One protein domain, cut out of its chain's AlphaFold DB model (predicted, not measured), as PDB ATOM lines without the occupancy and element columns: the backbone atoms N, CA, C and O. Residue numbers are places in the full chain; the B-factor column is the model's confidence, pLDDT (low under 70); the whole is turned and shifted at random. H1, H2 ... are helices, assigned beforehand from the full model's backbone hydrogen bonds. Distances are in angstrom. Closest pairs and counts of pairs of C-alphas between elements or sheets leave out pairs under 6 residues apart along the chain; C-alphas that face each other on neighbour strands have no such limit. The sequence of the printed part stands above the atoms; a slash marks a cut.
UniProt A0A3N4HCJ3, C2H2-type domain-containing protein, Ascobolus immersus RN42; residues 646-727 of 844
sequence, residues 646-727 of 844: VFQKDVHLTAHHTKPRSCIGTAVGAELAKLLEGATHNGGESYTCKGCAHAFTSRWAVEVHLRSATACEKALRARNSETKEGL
ATOM      1  N   VAL A 646     126.795 139.335 128.760       91.44
ATOM      2  CA  VAL A 646     126.154 139.785 130.002       91.44
ATOM      3  C   VAL A 646     125.049 140.798 129.700       91.44
ATOM      4  O   VAL A 646     125.304 141.858 129.130       91.44
ATOM      5  N   PHE A 647     123.823 140.517 130.140       95.00
ATOM      6  CA  PHE A 647     122.650 141.364 129.922       95.00
ATOM      7  C   PHE A 647     122.135 141.963 131.232       95.00
ATOM      8  O   PHE A 647     122.014 141.283 132.248       95.00
ATOM      9  N   GLN A 648     121.769 143.246 131.206       90.81
ATOM     10  CA  GLN A 648     121.170 143.939 132.358       90.81
ATOM     11  C   GLN A 648     119.686 143.591 132.590       90.81
ATOM     12  O   GLN A 648     119.145 143.937 133.635       90.81
ATOM     13  N   LYS A 649     118.994 142.978 131.613       93.12
ATOM     14  CA  LYS A 649     117.546 142.686 131.659       93.12
ATOM     15  C   LYS A 649     117.209 141.410 130.884       93.12
ATOM     16  O   LYS A 649     117.740 141.217 129.789       93.12
ATOM     17  N   ASP A 650     116.250 140.621 131.383       93.06
ATOM     18  CA  ASP A 650     115.739 139.408 130.710       93.06
ATOM     19  C   ASP A 650     115.328 139.668 129.269       93.06
ATOM     20  O   ASP A 650     115.715 138.935 128.373       93.06
ATOM     21  N   VAL A 651     114.583 140.749 129.023       91.50
ATOM     22  CA  VAL A 651     114.073 141.080 127.686       91.50
ATOM     23  C   VAL A 651     115.204 141.170 126.654       91.50
ATOM     24  O   VAL A 651     114.989 140.844 125.490       91.50
ATOM     25  N   HIS A 652     116.422 141.552 127.060       92.81
ATOM     26  CA  HIS A 652     117.580 141.581 126.167       92.81
ATOM     27  C   HIS A 652     118.199 140.189 125.975       92.81
ATOM     28  O   HIS A 652     118.502 139.846 124.838       92.81
ATOM     29  N   LEU A 653     118.302 139.366 127.027       93.56
ATOM     30  CA  LEU A 653     118.736 137.961 126.941       93.56
ATOM     31  C   LEU A 653     117.772 137.119 126.078       93.56
ATOM     32  O   LEU A 653     118.197 136.387 125.185       93.56
ATOM     33  N   THR A 654     116.461 137.297 126.254       91.00
ATOM     34  CA  THR A 654     115.412 136.653 125.452       91.00
ATOM     35  C   THR A 654     115.402 137.166 124.010       91.00
ATOM     36  O   THR A 654     115.306 136.363 123.083       91.00
ATOM     37  N   ALA A 655     115.565 138.475 123.772       89.81
ATOM     38  CA  ALA A 655     115.714 139.025 122.416       89.81
ATOM     39  C   ALA A 655     116.988 138.522 121.709       89.81
ATOM     40  O   ALA A 655     117.010 138.387 120.484       89.81
ATOM     41  N   HIS A 656     118.033 138.239 122.484       90.19
ATOM     42  CA  HIS A 656     119.308 137.697 122.036       90.19
ATOM     43  C   HIS A 656     119.211 136.203 121.673       90.19
ATOM     44  O   HIS A 656     119.693 135.824 120.606       90.19
ATOM     45  N   HIS A 657     118.518 135.381 122.475       87.12
ATOM     46  CA  HIS A 657     118.222 133.974 122.154       87.12
ATOM     47  C   HIS A 657     117.236 133.822 120.980       87.12
ATOM     48  O   HIS A 657     117.442 132.992 120.098       87.12
ATOM     49  N   THR A 658     116.176 134.639 120.922       81.00
ATOM     50  CA  THR A 658     115.152 134.578 119.850       81.00
ATOM     51  C   THR A 658     115.645 135.075 118.486       81.00
ATOM     52  O   THR A 658     114.944 134.931 117.484       81.00
ATOM     53  N   LYS A 659     116.865 135.620 118.410       81.75
ATOM     54  CA  LYS A 659     117.550 135.979 117.164       81.75
ATOM     55  C   LYS A 659     118.870 135.205 117.067       81.75
ATOM     56  O   LYS A 659     119.878 135.676 117.588       81.75
ATOM     57  N   PRO A 660     118.923 134.069 116.344       54.59
ATOM     58  CA  PRO A 660     120.102 133.196 116.317       54.59
ATOM     59  C   PRO A 660     121.427 133.902 115.996       54.59
ATOM     60  O   PRO A 660     122.454 133.557 116.565       54.59
ATOM     61  N   ARG A 661     121.410 134.944 115.148       56.00
ATOM     62  CA  ARG A 661     122.605 135.740 114.807       56.00
ATOM     63  C   ARG A 661     123.211 136.527 115.973       56.00
ATOM     64  O   ARG A 661     124.406 136.779 115.939       56.00
ATOM     65  N   SER A 662     122.436 136.924 116.985       62.22
ATOM     66  CA  SER A 662     122.986 137.625 118.158       62.22
ATOM     67  C   SER A 662     123.560 136.686 119.217       62.22
ATOM     68  O   SER A 662     124.310 137.154 120.068       62.22
ATOM     69  N   CYS A 663     123.237 135.390 119.171       69.88
ATOM     70  CA  CYS A 663     123.610 134.404 120.191       69.88
ATOM     71  C   CYS A 663     124.985 133.741 119.966       69.88
ATOM     72  O   CYS A 663     125.313 132.750 120.607       69.88
ATOM     73  N   ILE A 664     125.796 134.267 119.041       63.00
ATOM     74  CA  ILE A 664     127.037 133.626 118.583       63.00
ATOM     75  C   ILE A 664     128.206 134.602 118.749       63.00
ATOM     76  O   ILE A 664     128.732 135.160 117.789       63.00
ATOM     77  N   GLY A 665     128.586 134.818 120.007       61.69
ATOM     78  CA  GLY A 665     129.854 135.433 120.387       61.69
ATOM     79  C   GLY A 665     130.797 134.357 120.925       61.69
ATOM     80  O   GLY A 665     130.473 133.717 121.920       61.69
ATOM     81  N   THR A 666     131.967 134.190 120.301       55.59
ATOM     82  CA  THR A 666     133.053 133.259 120.699       55.59
ATOM     83  C   THR A 666     132.745 131.749 120.585       55.59
ATOM     84  O   THR A 666     131.634 131.345 120.239       55.59
ATOM     85  N   ALA A 667     133.784 130.921 120.776       47.69
ATOM     86  CA  ALA A 667     133.809 129.455 120.660       47.69
ATOM     87  C   ALA A 667     133.110 128.875 119.409       47.69
ATOM     88  O   ALA A 667     133.736 128.749 118.357       47.69
ATOM     89  N   VAL A 668     131.816 128.549 119.502       49.06
ATOM     90  CA  VAL A 668     131.033 127.841 118.468       49.06
ATOM     91  C   VAL A 668     131.050 128.564 117.113       49.06
ATOM     92  O   VAL A 668     131.038 127.925 116.063       49.06
ATOM     93  N   GLY A 669     131.128 129.901 117.114       54.28
ATOM     94  CA  GLY A 669     131.260 130.684 115.881       54.28
ATOM     95  C   GLY A 669     132.559 130.412 115.109       54.28
ATOM     96  O   GLY A 669     132.546 130.442 113.882       54.28
ATOM     97  N   ALA A 670     133.658 130.104 115.807       55.91
ATOM     98  CA  ALA A 670     134.963 129.844 115.198       55.91
ATOM     99  C   ALA A 670     135.066 128.422 114.622       55.91
ATOM    100  O   ALA A 670     135.588 128.247 113.523       55.91
ATOM    101  N   GLU A 671     134.514 127.410 115.301       60.81
ATOM    102  CA  GLU A 671     134.407 126.061 114.724       60.81
ATOM    103  C   GLU A 671     133.500 126.051 113.491       60.81
ATOM    104  O   GLU A 671     133.854 125.486 112.458       60.81
ATOM    105  N   LEU A 672     132.354 126.739 113.554       63.22
ATOM    106  CA  LEU A 672     131.442 126.821 112.416       63.22
ATOM    107  C   LEU A 672     132.047 127.602 111.237       63.22
ATOM    108  O   LEU A 672     131.748 127.277 110.090       63.22
ATOM    109  N   ALA A 673     132.916 128.587 111.493       66.38
ATOM    110  CA  ALA A 673     133.694 129.254 110.449       66.38
ATOM    111  C   ALA A 673     134.648 128.274 109.744       66.38
ATOM    112  O   ALA A 673     134.572 128.158 108.522       66.38
ATOM    113  N   LYS A 674     135.429 127.484 110.495       68.62
ATOM    114  CA  LYS A 674     136.309 126.434 109.941       68.62
ATOM    115  C   LYS A 674     135.534 125.373 109.146       68.62
ATOM    116  O   LYS A 674     135.954 124.955 108.070       68.62
ATOM    117  N   LEU A 675     134.356 124.964 109.621       68.06
ATOM    118  CA  LEU A 675     133.484 124.033 108.890       68.06
ATOM    119  C   LEU A 675     132.873 124.661 107.618       68.06
ATOM    120  O   LEU A 675     132.612 123.946 106.648       68.06
ATOM    121  N   LEU A 676     132.682 125.985 107.584       73.19
ATOM    122  CA  LEU A 676     132.246 126.734 106.398       73.19
ATOM    123  C   LEU A 676     133.380 127.025 105.403       73.19
ATOM    124  O   LEU A 676     133.106 127.084 104.210       73.19
ATOM    125  N   GLU A 677     134.629 127.155 105.850       70.75
ATOM    126  CA  GLU A 677     135.830 127.068 104.993       70.75
ATOM    127  C   GLU A 677     135.972 125.651 104.407       70.75
ATOM    128  O   GLU A 677     136.416 125.454 103.276       70.75
ATOM    129  N   GLY A 678     135.475 124.650 105.139       59.19
ATOM    130  CA  GLY A 678     135.210 123.318 104.618       59.19
ATOM    131  C   GLY A 678     134.258 123.301 103.414       59.19
ATOM    132  O   GLY A 678     134.492 122.520 102.494       59.19
ATOM    133  N   ALA A 679     133.217 124.137 103.364       74.44
ATOM    134  CA  ALA A 679     132.168 124.051 102.345       74.44
ATOM    135  C   ALA A 679     132.627 124.541 100.956       74.44
ATOM    136  O   ALA A 679     132.789 125.736 100.712       74.44
ATOM    137  N   THR A 680     132.781 123.612 100.013       75.25
ATOM    138  CA  THR A 680     133.231 123.895  98.644       75.25
ATOM    139  C   THR A 680     132.136 124.567  97.810       75.25
ATOM    140  O   THR A 680     131.035 124.033  97.645       75.25
ATOM    141  N   HIS A 681     132.442 125.757  97.285       75.38
ATOM    142  CA  HIS A 681     131.606 126.499  96.341       75.38
ATOM    143  C   HIS A 681     131.992 126.109  94.908       75.38
ATOM    144  O   HIS A 681     133.008 126.570  94.382       75.38
ATOM    145  N   ASN A 682     131.198 125.242  94.279       67.19
ATOM    146  CA  ASN A 682     131.571 124.553  93.039       67.19
ATOM    147  C   ASN A 682     131.253 125.386  91.784       67.19
ATOM    148  O   ASN A 682     130.522 124.941  90.905       67.19
ATOM    149  N   GLY A 683     131.779 126.611  91.711       65.44
ATOM    150  CA  GLY A 683     131.765 127.468  90.514       65.44
ATOM    151  C   GLY A 683     130.406 128.044  90.077       65.44
ATOM    152  O   GLY A 683     130.394 129.080  89.422       65.44
ATOM    153  N   GLY A 684     129.279 127.438  90.461       61.75
ATOM    154  CA  GLY A 684     127.933 127.879  90.091       61.75
ATOM    155  C   GLY A 684     126.905 127.651  91.200       61.75
ATOM    156  O   GLY A 684     126.644 126.509  91.578       61.75
ATOM    157  N   GLU A 685     126.350 128.760  91.703       81.19
ATOM    158  CA  GLU A 685     125.145 128.929  92.552       81.19
ATOM    159  C   GLU A 685     124.962 128.012  93.782       81.19
ATOM    160  O   GLU A 685     123.927 128.054  94.450       81.19
ATOM    161  N   SER A 686     125.949 127.184  94.119       88.88
ATOM    162  CA  SER A 686     125.779 126.093  95.071       88.88
ATOM    163  C   SER A 686     127.010 125.852  95.941       88.88
ATOM    164  O   SER A 686     128.167 125.944  95.523       88.88
ATOM    165  N   TYR A 687     126.725 125.520  97.195       95.75
ATOM    166  CA  TYR A 687     127.691 125.190  98.229       95.75
ATOM    167  C   TYR A 687     127.491 123.728  98.625       95.75
ATOM    168  O   TYR A 687     126.368 123.304  98.901       95.75
ATOM    169  N   THR A 688     128.571 122.954  98.666       94.19
ATOM    170  CA  THR A 688     128.537 121.525  99.002       94.19
ATOM    171  C   THR A 688     129.062 121.285 100.416       94.19
ATOM    172  O   THR A 688     130.121 121.780 100.803       94.19
ATOM    173  N   CYS A 689     128.313 120.525 101.217       95.38
ATOM    174  CA  CYS A 689     128.768 120.101 102.539       95.38
ATOM    175  C   CYS A 689     129.802 118.976 102.389       95.38
ATOM    176  O   CYS A 689     129.428 117.872 101.995       95.38
ATOM    177  N   LYS A 690     131.076 119.202 102.749       85.44
ATOM    178  CA  LYS A 690     132.124 118.159 102.669       85.44
ATOM    179  C   LYS A 690     131.775 116.872 103.430       85.44
ATOM    180  O   LYS A 690     132.175 115.801 102.996       85.44
ATOM    181  N   GLY A 691     131.005 116.962 104.520       87.44
ATOM    182  CA  GLY A 691     130.636 115.803 105.340       87.44
ATOM    183  C   GLY A 691     129.715 114.798 104.638       87.44
ATOM    184  O   GLY A 691     129.930 113.600 104.758       87.44
ATOM    185  N   CYS A 692     128.704 115.257 103.891       94.38
ATOM    186  CA  CYS A 692     127.711 114.376 103.247       94.38
ATOM    187  C   CYS A 692     127.617 114.524 101.715       94.38
ATOM    188  O   CYS A 692     126.853 113.801 101.083       94.38
ATOM    189  N   ALA A 693     128.374 115.452 101.122       91.81
ATOM    190  CA  ALA A 693     128.318 115.899  99.725       91.81
ATOM    191  C   ALA A 693     126.981 116.517  99.253       91.81
ATOM    192  O   ALA A 693     126.844 116.836  98.074       91.81
ATOM    193  N   HIS A 694     126.012 116.756 100.144       91.88
ATOM    194  CA  HIS A 694     124.756 117.412  99.769       91.88
ATOM    195  C   HIS A 694     125.018 118.860  99.312       91.88
ATOM    196  O   HIS A 694     125.719 119.622  99.988       91.88
ATOM    197  N   ALA A 695     124.453 119.229  98.161       93.75
ATOM    198  CA  ALA A 695     124.518 120.575  97.598       93.75
ATOM    199  C   ALA A 695     123.381 121.461  98.129       93.75
ATOM    200  O   ALA A 695     122.286 120.977  98.422       93.75
ATOM    201  N   PHE A 696     123.637 122.764  98.242       96.06
ATOM    202  CA  PHE A 696     122.695 123.757  98.753       96.06
ATOM    203  C   PHE A 696     122.818 125.070  97.978       96.06
ATOM    204  O   PHE A 696     123.922 125.567  97.778       96.06
ATOM    205  N   THR A 697     121.691 125.694  97.631       93.19
ATOM    206  CA  THR A 697     121.622 126.963  96.871       93.19
ATOM    207  C   THR A 697     122.049 128.210  97.660       93.19
ATOM    208  O   THR A 697     121.919 129.332  97.182       93.19
ATOM    209  N   SER A 698     122.518 128.065  98.906       92.81
ATOM    210  CA  SER A 698     123.043 129.189  99.692       92.81
ATOM    211  C   SER A 698     123.960 128.741 100.830       92.81
ATOM    212  O   SER A 698     123.745 127.700 101.457       92.81
ATOM    213  N   ARG A 699     124.935 129.595 101.173       92.25
ATOM    214  CA  ARG A 699     125.835 129.416 102.326       92.25
ATOM    215  C   ARG A 699     125.067 129.235 103.641       92.25
ATOM    216  O   ARG A 699     125.461 128.421 104.469       92.25
ATOM    217  N   TRP A 700     123.945 129.941 103.806       91.50
ATOM    218  CA  TRP A 700     123.076 129.833 104.986       91.50
ATOM    219  C   TRP A 700     122.447 128.442 105.139       91.50
ATOM    220  O   TRP A 700     122.359 127.925 106.250       91.50
ATOM    221  N   ALA A 701     122.040 127.802 104.041       92.50
ATOM    222  CA  ALA A 701     121.481 126.455 104.100       92.50
ATOM    223  C   ALA A 701     122.545 125.410 104.502       92.50
ATOM    224  O   ALA A 701     122.244 124.530 105.307       92.50
ATOM    225  N   VAL A 702     123.802 125.569 104.058       94.88
ATOM    226  CA  VAL A 702     124.937 124.768 104.566       94.88
ATOM    227  C   VAL A 702     125.200 125.047 106.046       94.88
ATOM    228  O   VAL A 702     125.372 124.118 106.823       94.88
ATOM    229  N   GLU A 703     125.190 126.312 106.465       91.94
ATOM    230  CA  GLU A 703     125.405 126.724 107.858       91.94
ATOM    231  C   GLU A 703     124.360 126.109 108.813       91.94
ATOM    232  O   GLU A 703     124.702 125.633 109.897       91.94
ATOM    233  N   VAL A 704     123.087 126.055 108.404       92.25
ATOM    234  CA  VAL A 704     122.014 125.372 109.150       92.25
ATOM    235  C   VAL A 704     122.194 123.850 109.128       92.25
ATOM    236  O   VAL A 704     122.033 123.198 110.163       92.25
ATOM    237  N   HIS A 705     122.566 123.274 107.983       93.94
ATOM    238  CA  HIS A 705     122.831 121.840 107.846       93.94
ATOM    239  C   HIS A 705     123.997 121.374 108.736       93.94
ATOM    240  O   HIS A 705     123.870 120.376 109.435       93.94
ATOM    241  N   LEU A 706     125.100 122.128 108.784       90.12
ATOM    242  CA  LEU A 706     126.263 121.833 109.627       90.12
ATOM    243  C   LEU A 706     125.941 121.965 111.123       90.12
ATOM    244  O   LEU A 706     126.355 121.120 111.913       90.12
ATOM    245  N   ARG A 707     125.153 122.976 111.526       88.19
ATOM    246  CA  ARG A 707     124.648 123.088 112.912       88.19
ATOM    247  C   ARG A 707     123.769 121.902 113.314       88.19
ATOM    248  O   ARG A 707     123.783 121.485 114.469       88.19
ATOM    249  N   SER A 708     122.994 121.361 112.378       82.88
ATOM    250  CA  SER A 708     122.187 120.162 112.595       82.88
ATOM    251  C   SER A 708     123.010 118.909 112.296       82.88
ATOM    252  O   SER A 708     122.819 118.245 111.282       82.88
ATOM    253  N   ALA A 709     123.899 118.537 113.225       70.50
ATOM    254  CA  ALA A 709     124.724 117.327 113.119       70.50
ATOM    255  C   ALA A 709     123.907 116.079 112.714       70.50
ATOM    256  O   ALA A 709     124.322 115.319 111.845       70.50
ATOM    257  N   THR A 710     122.689 115.934 113.249       71.12
ATOM    258  CA  THR A 710     121.747 114.853 112.908       71.12
ATOM    259  C   THR A 710     121.212 114.903 111.470       71.12
ATOM    260  O   THR A 710     120.770 113.877 110.962       71.12
ATOM    261  N   ALA A 711     121.227 116.053 110.791       74.44
ATOM    262  CA  ALA A 711     120.881 116.179 109.373       74.44
ATOM    263  C   ALA A 711     122.064 115.801 108.470       74.44
ATOM    264  O   ALA A 711     121.861 115.091 107.486       74.44
ATOM    265  N   CYS A 712     123.292 116.196 108.826       85.19
ATOM    266  CA  CYS A 712     124.503 115.730 108.141       85.19
ATOM    267  C   CYS A 712     124.679 114.210 108.290       85.19
ATOM    268  O   CYS A 712     124.892 113.512 107.303       85.19
ATOM    269  N   GLU A 713     124.485 113.681 109.498       77.88
ATOM    270  CA  GLU A 713     124.527 112.248 109.809       77.88
ATOM    271  C   GLU A 713     123.423 111.454 109.076       77.88
ATOM    272  O   GLU A 713     123.672 110.358 108.575       77.88
ATOM    273  N   LYS A 714     122.203 112.001 108.954       77.19
ATOM    274  CA  LYS A 714     121.121 111.389 108.156       77.19
ATOM    275  C   LYS A 714     121.409 111.416 106.656       77.19
ATOM    276  O   LYS A 714     121.165 110.410 105.997       77.19
ATOM    277  N   ALA A 715     121.937 112.518 106.124       74.00
ATOM    278  CA  ALA A 715     122.328 112.612 104.717       74.00
ATOM    279  C   ALA A 715     123.474 111.641 104.387       74.00
ATOM    280  O   ALA A 715     123.423 110.965 103.362       74.00
ATOM    281  N   LEU A 716     124.451 111.496 105.291       75.75
ATOM    282  CA  LEU A 716     125.508 110.488 105.189       75.75
ATOM    283  C   LEU A 716     124.924 109.065 105.183       75.75
ATOM    284  O   LEU A 716     125.242 108.285 104.295       75.75
ATOM    285  N   ARG A 717     124.020 108.730 106.118       73.81
ATOM    286  CA  ARG A 717     123.346 107.415 106.144       73.81
ATOM    287  C   ARG A 717     122.545 107.127 104.873       73.81
ATOM    288  O   ARG A 717     122.568 105.992 104.412       73.81
ATOM    289  N   ALA A 718     121.857 108.125 104.316       74.06
ATOM    290  CA  ALA A 718     121.121 107.975 103.064       74.06
ATOM    291  C   ALA A 718     122.076 107.663 101.900       74.06
ATOM    292  O   ALA A 718     121.941 106.616 101.270       74.06
ATOM    293  N   ARG A 719     123.110 108.491 101.696       73.06
ATOM    294  CA  ARG A 719     124.128 108.290 100.652       73.06
ATOM    295  C   ARG A 719     124.831 106.932 100.783       73.06
ATOM    296  O   ARG A 719     124.931 106.193  99.808       73.06
ATOM    297  N   ASN A 720     125.230 106.563 101.999       69.75
ATOM    298  CA  ASN A 720     125.891 105.287 102.284       69.75
ATOM    299  C   ASN A 720     124.966 104.064 102.108       69.75
ATOM    300  O   ASN A 720     125.462 102.942 102.094       69.75
ATOM    301  N   SER A 721     123.645 104.254 101.978       66.31
ATOM    302  CA  SER A 721     122.703 103.180 101.626       66.31
ATOM    303  C   SER A 721     122.521 102.991 100.113       66.31
ATOM    304  O   SER A 721     122.077 101.928  99.685       66.31
ATOM    305  N   GLU A 722     122.908 103.984  99.305       64.75
ATOM    306  CA  GLU A 722     122.897 103.921  97.836       64.75
ATOM    307  C   GLU A 722     124.225 103.359  97.293       64.75
ATOM    308  O   GLU A 722     124.240 102.588  96.332       64.75
ATOM    309  N   THR A 723     125.350 103.675  97.945       54.53
ATOM    310  CA  THR A 723     126.671 103.098  97.644       54.53
ATOM    311  C   THR A 723     126.879 101.765  98.370       54.53
ATOM    312  O   THR A 723     126.896 101.727  99.600       54.53
ATOM    313  N   LYS A 724     127.134 100.672  97.634       55.62
ATOM    314  CA  LYS A 724     127.335  99.312  98.199       55.62
ATOM    315  C   LYS A 724     128.475  99.191  99.225       55.62
ATOM    316  O   LYS A 724     128.503  98.228  99.983       55.62
ATOM    317  N   GLU A 725     129.387 100.154  99.253       55.53
ATOM    318  CA  GLU A 725     130.554 100.220 100.144       55.53
ATOM    319  C   GLU A 725     130.188 100.564 101.603       55.53
ATOM    320  O   GLU A 725     130.992 100.350 102.504       55.53
ATOM    321  N   GLY A 726     128.969 101.055 101.869       65.69
ATOM    322  CA  GLY A 726     128.499 101.411 103.217       65.69
ATOM    323  C   GLY A 726     127.895 100.262 104.040       65.69
ATOM    324  O   GLY A 726     127.319 100.514 105.101       65.69
ATOM    325  N   LEU A 727     127.956  99.017 103.555       85.00
ATOM    326  CA  LEU A 727     127.256  97.870 104.143       85.00
ATOM    327  C   LEU A 727     128.075  97.169 105.238       85.00
ATOM    328  O   LEU A 727     129.192  96.715 105.010       85.00
TER     329      LEU A 727
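AT A GLANCE: This is residues 646 to 727 of the 844 residues of the protein "C2H2-type domain-containing protein" of Ascobolus immersus RN42 (UniProt A0A3N4HCJ3). A loose, drawn-out chain of four helices has H1 set off at one end, H2 and H3 packed steeply tilted in the middle, and H4 making a corner with H3 and reaching to the other end. Between H2 and H3, residues 679 to 698 form a long loop with two short antiparallel pairings. The printed part has 82 residues, with helices H1, H2, H3 and H4 in that order and no named strand; the class is all helix. It is loose, with a radius of gyration of the C-alphas of 16.3 A, and elongated, spanning 56 by 30 by 19 A.

HOW THE PARTS SIT: H1, residues 650 to 657, is apart from H2, residues 668 to 678. H2 touches H3, residues 699 to 707, at a steep tilt of 60 degrees, opposite ways; their closest C-alphas, of Leu 676 and Glu 703, are 7.0 A apart. H3 and H4, residues 709 to 722, only just touch, with 3 pairs of C-alphas within 8 A, and only at the corner by their link. H4 touches H3 with residues 711 to 712 alone; the closest C-alphas, of His 705 and Ala 711, are 6.2 A apart, and the lines are about perpendicular at 86 degrees. H1 is apart from H3 and H4, and H2 from H4. In H1, H2, H3 and H4 every O i to N i+4 pair is within hydrogen-bond range. Residues 687 to 688 pair antiparallel with residues 680 to 681 and with residues 695 to 696.

IN THESE COORDINATES: H1 begins at C-alpha 650, (115.739, 139.408, 130.710). H2 is 15.2 A long, H3 12.4 A. H4, 20.4 A, ends at C-alpha 722, (122.897, 103.921, 97.836).

THE WHOLE: The C-alphas farthest apart, of Gln 648 and Lys 724, are 56.5 A apart. The printed part has no cut. The link H2 to H3 is long. The model's pLDDT is under 70 at residues 660 to 675, 678, 682 to 684 and 720 to 726.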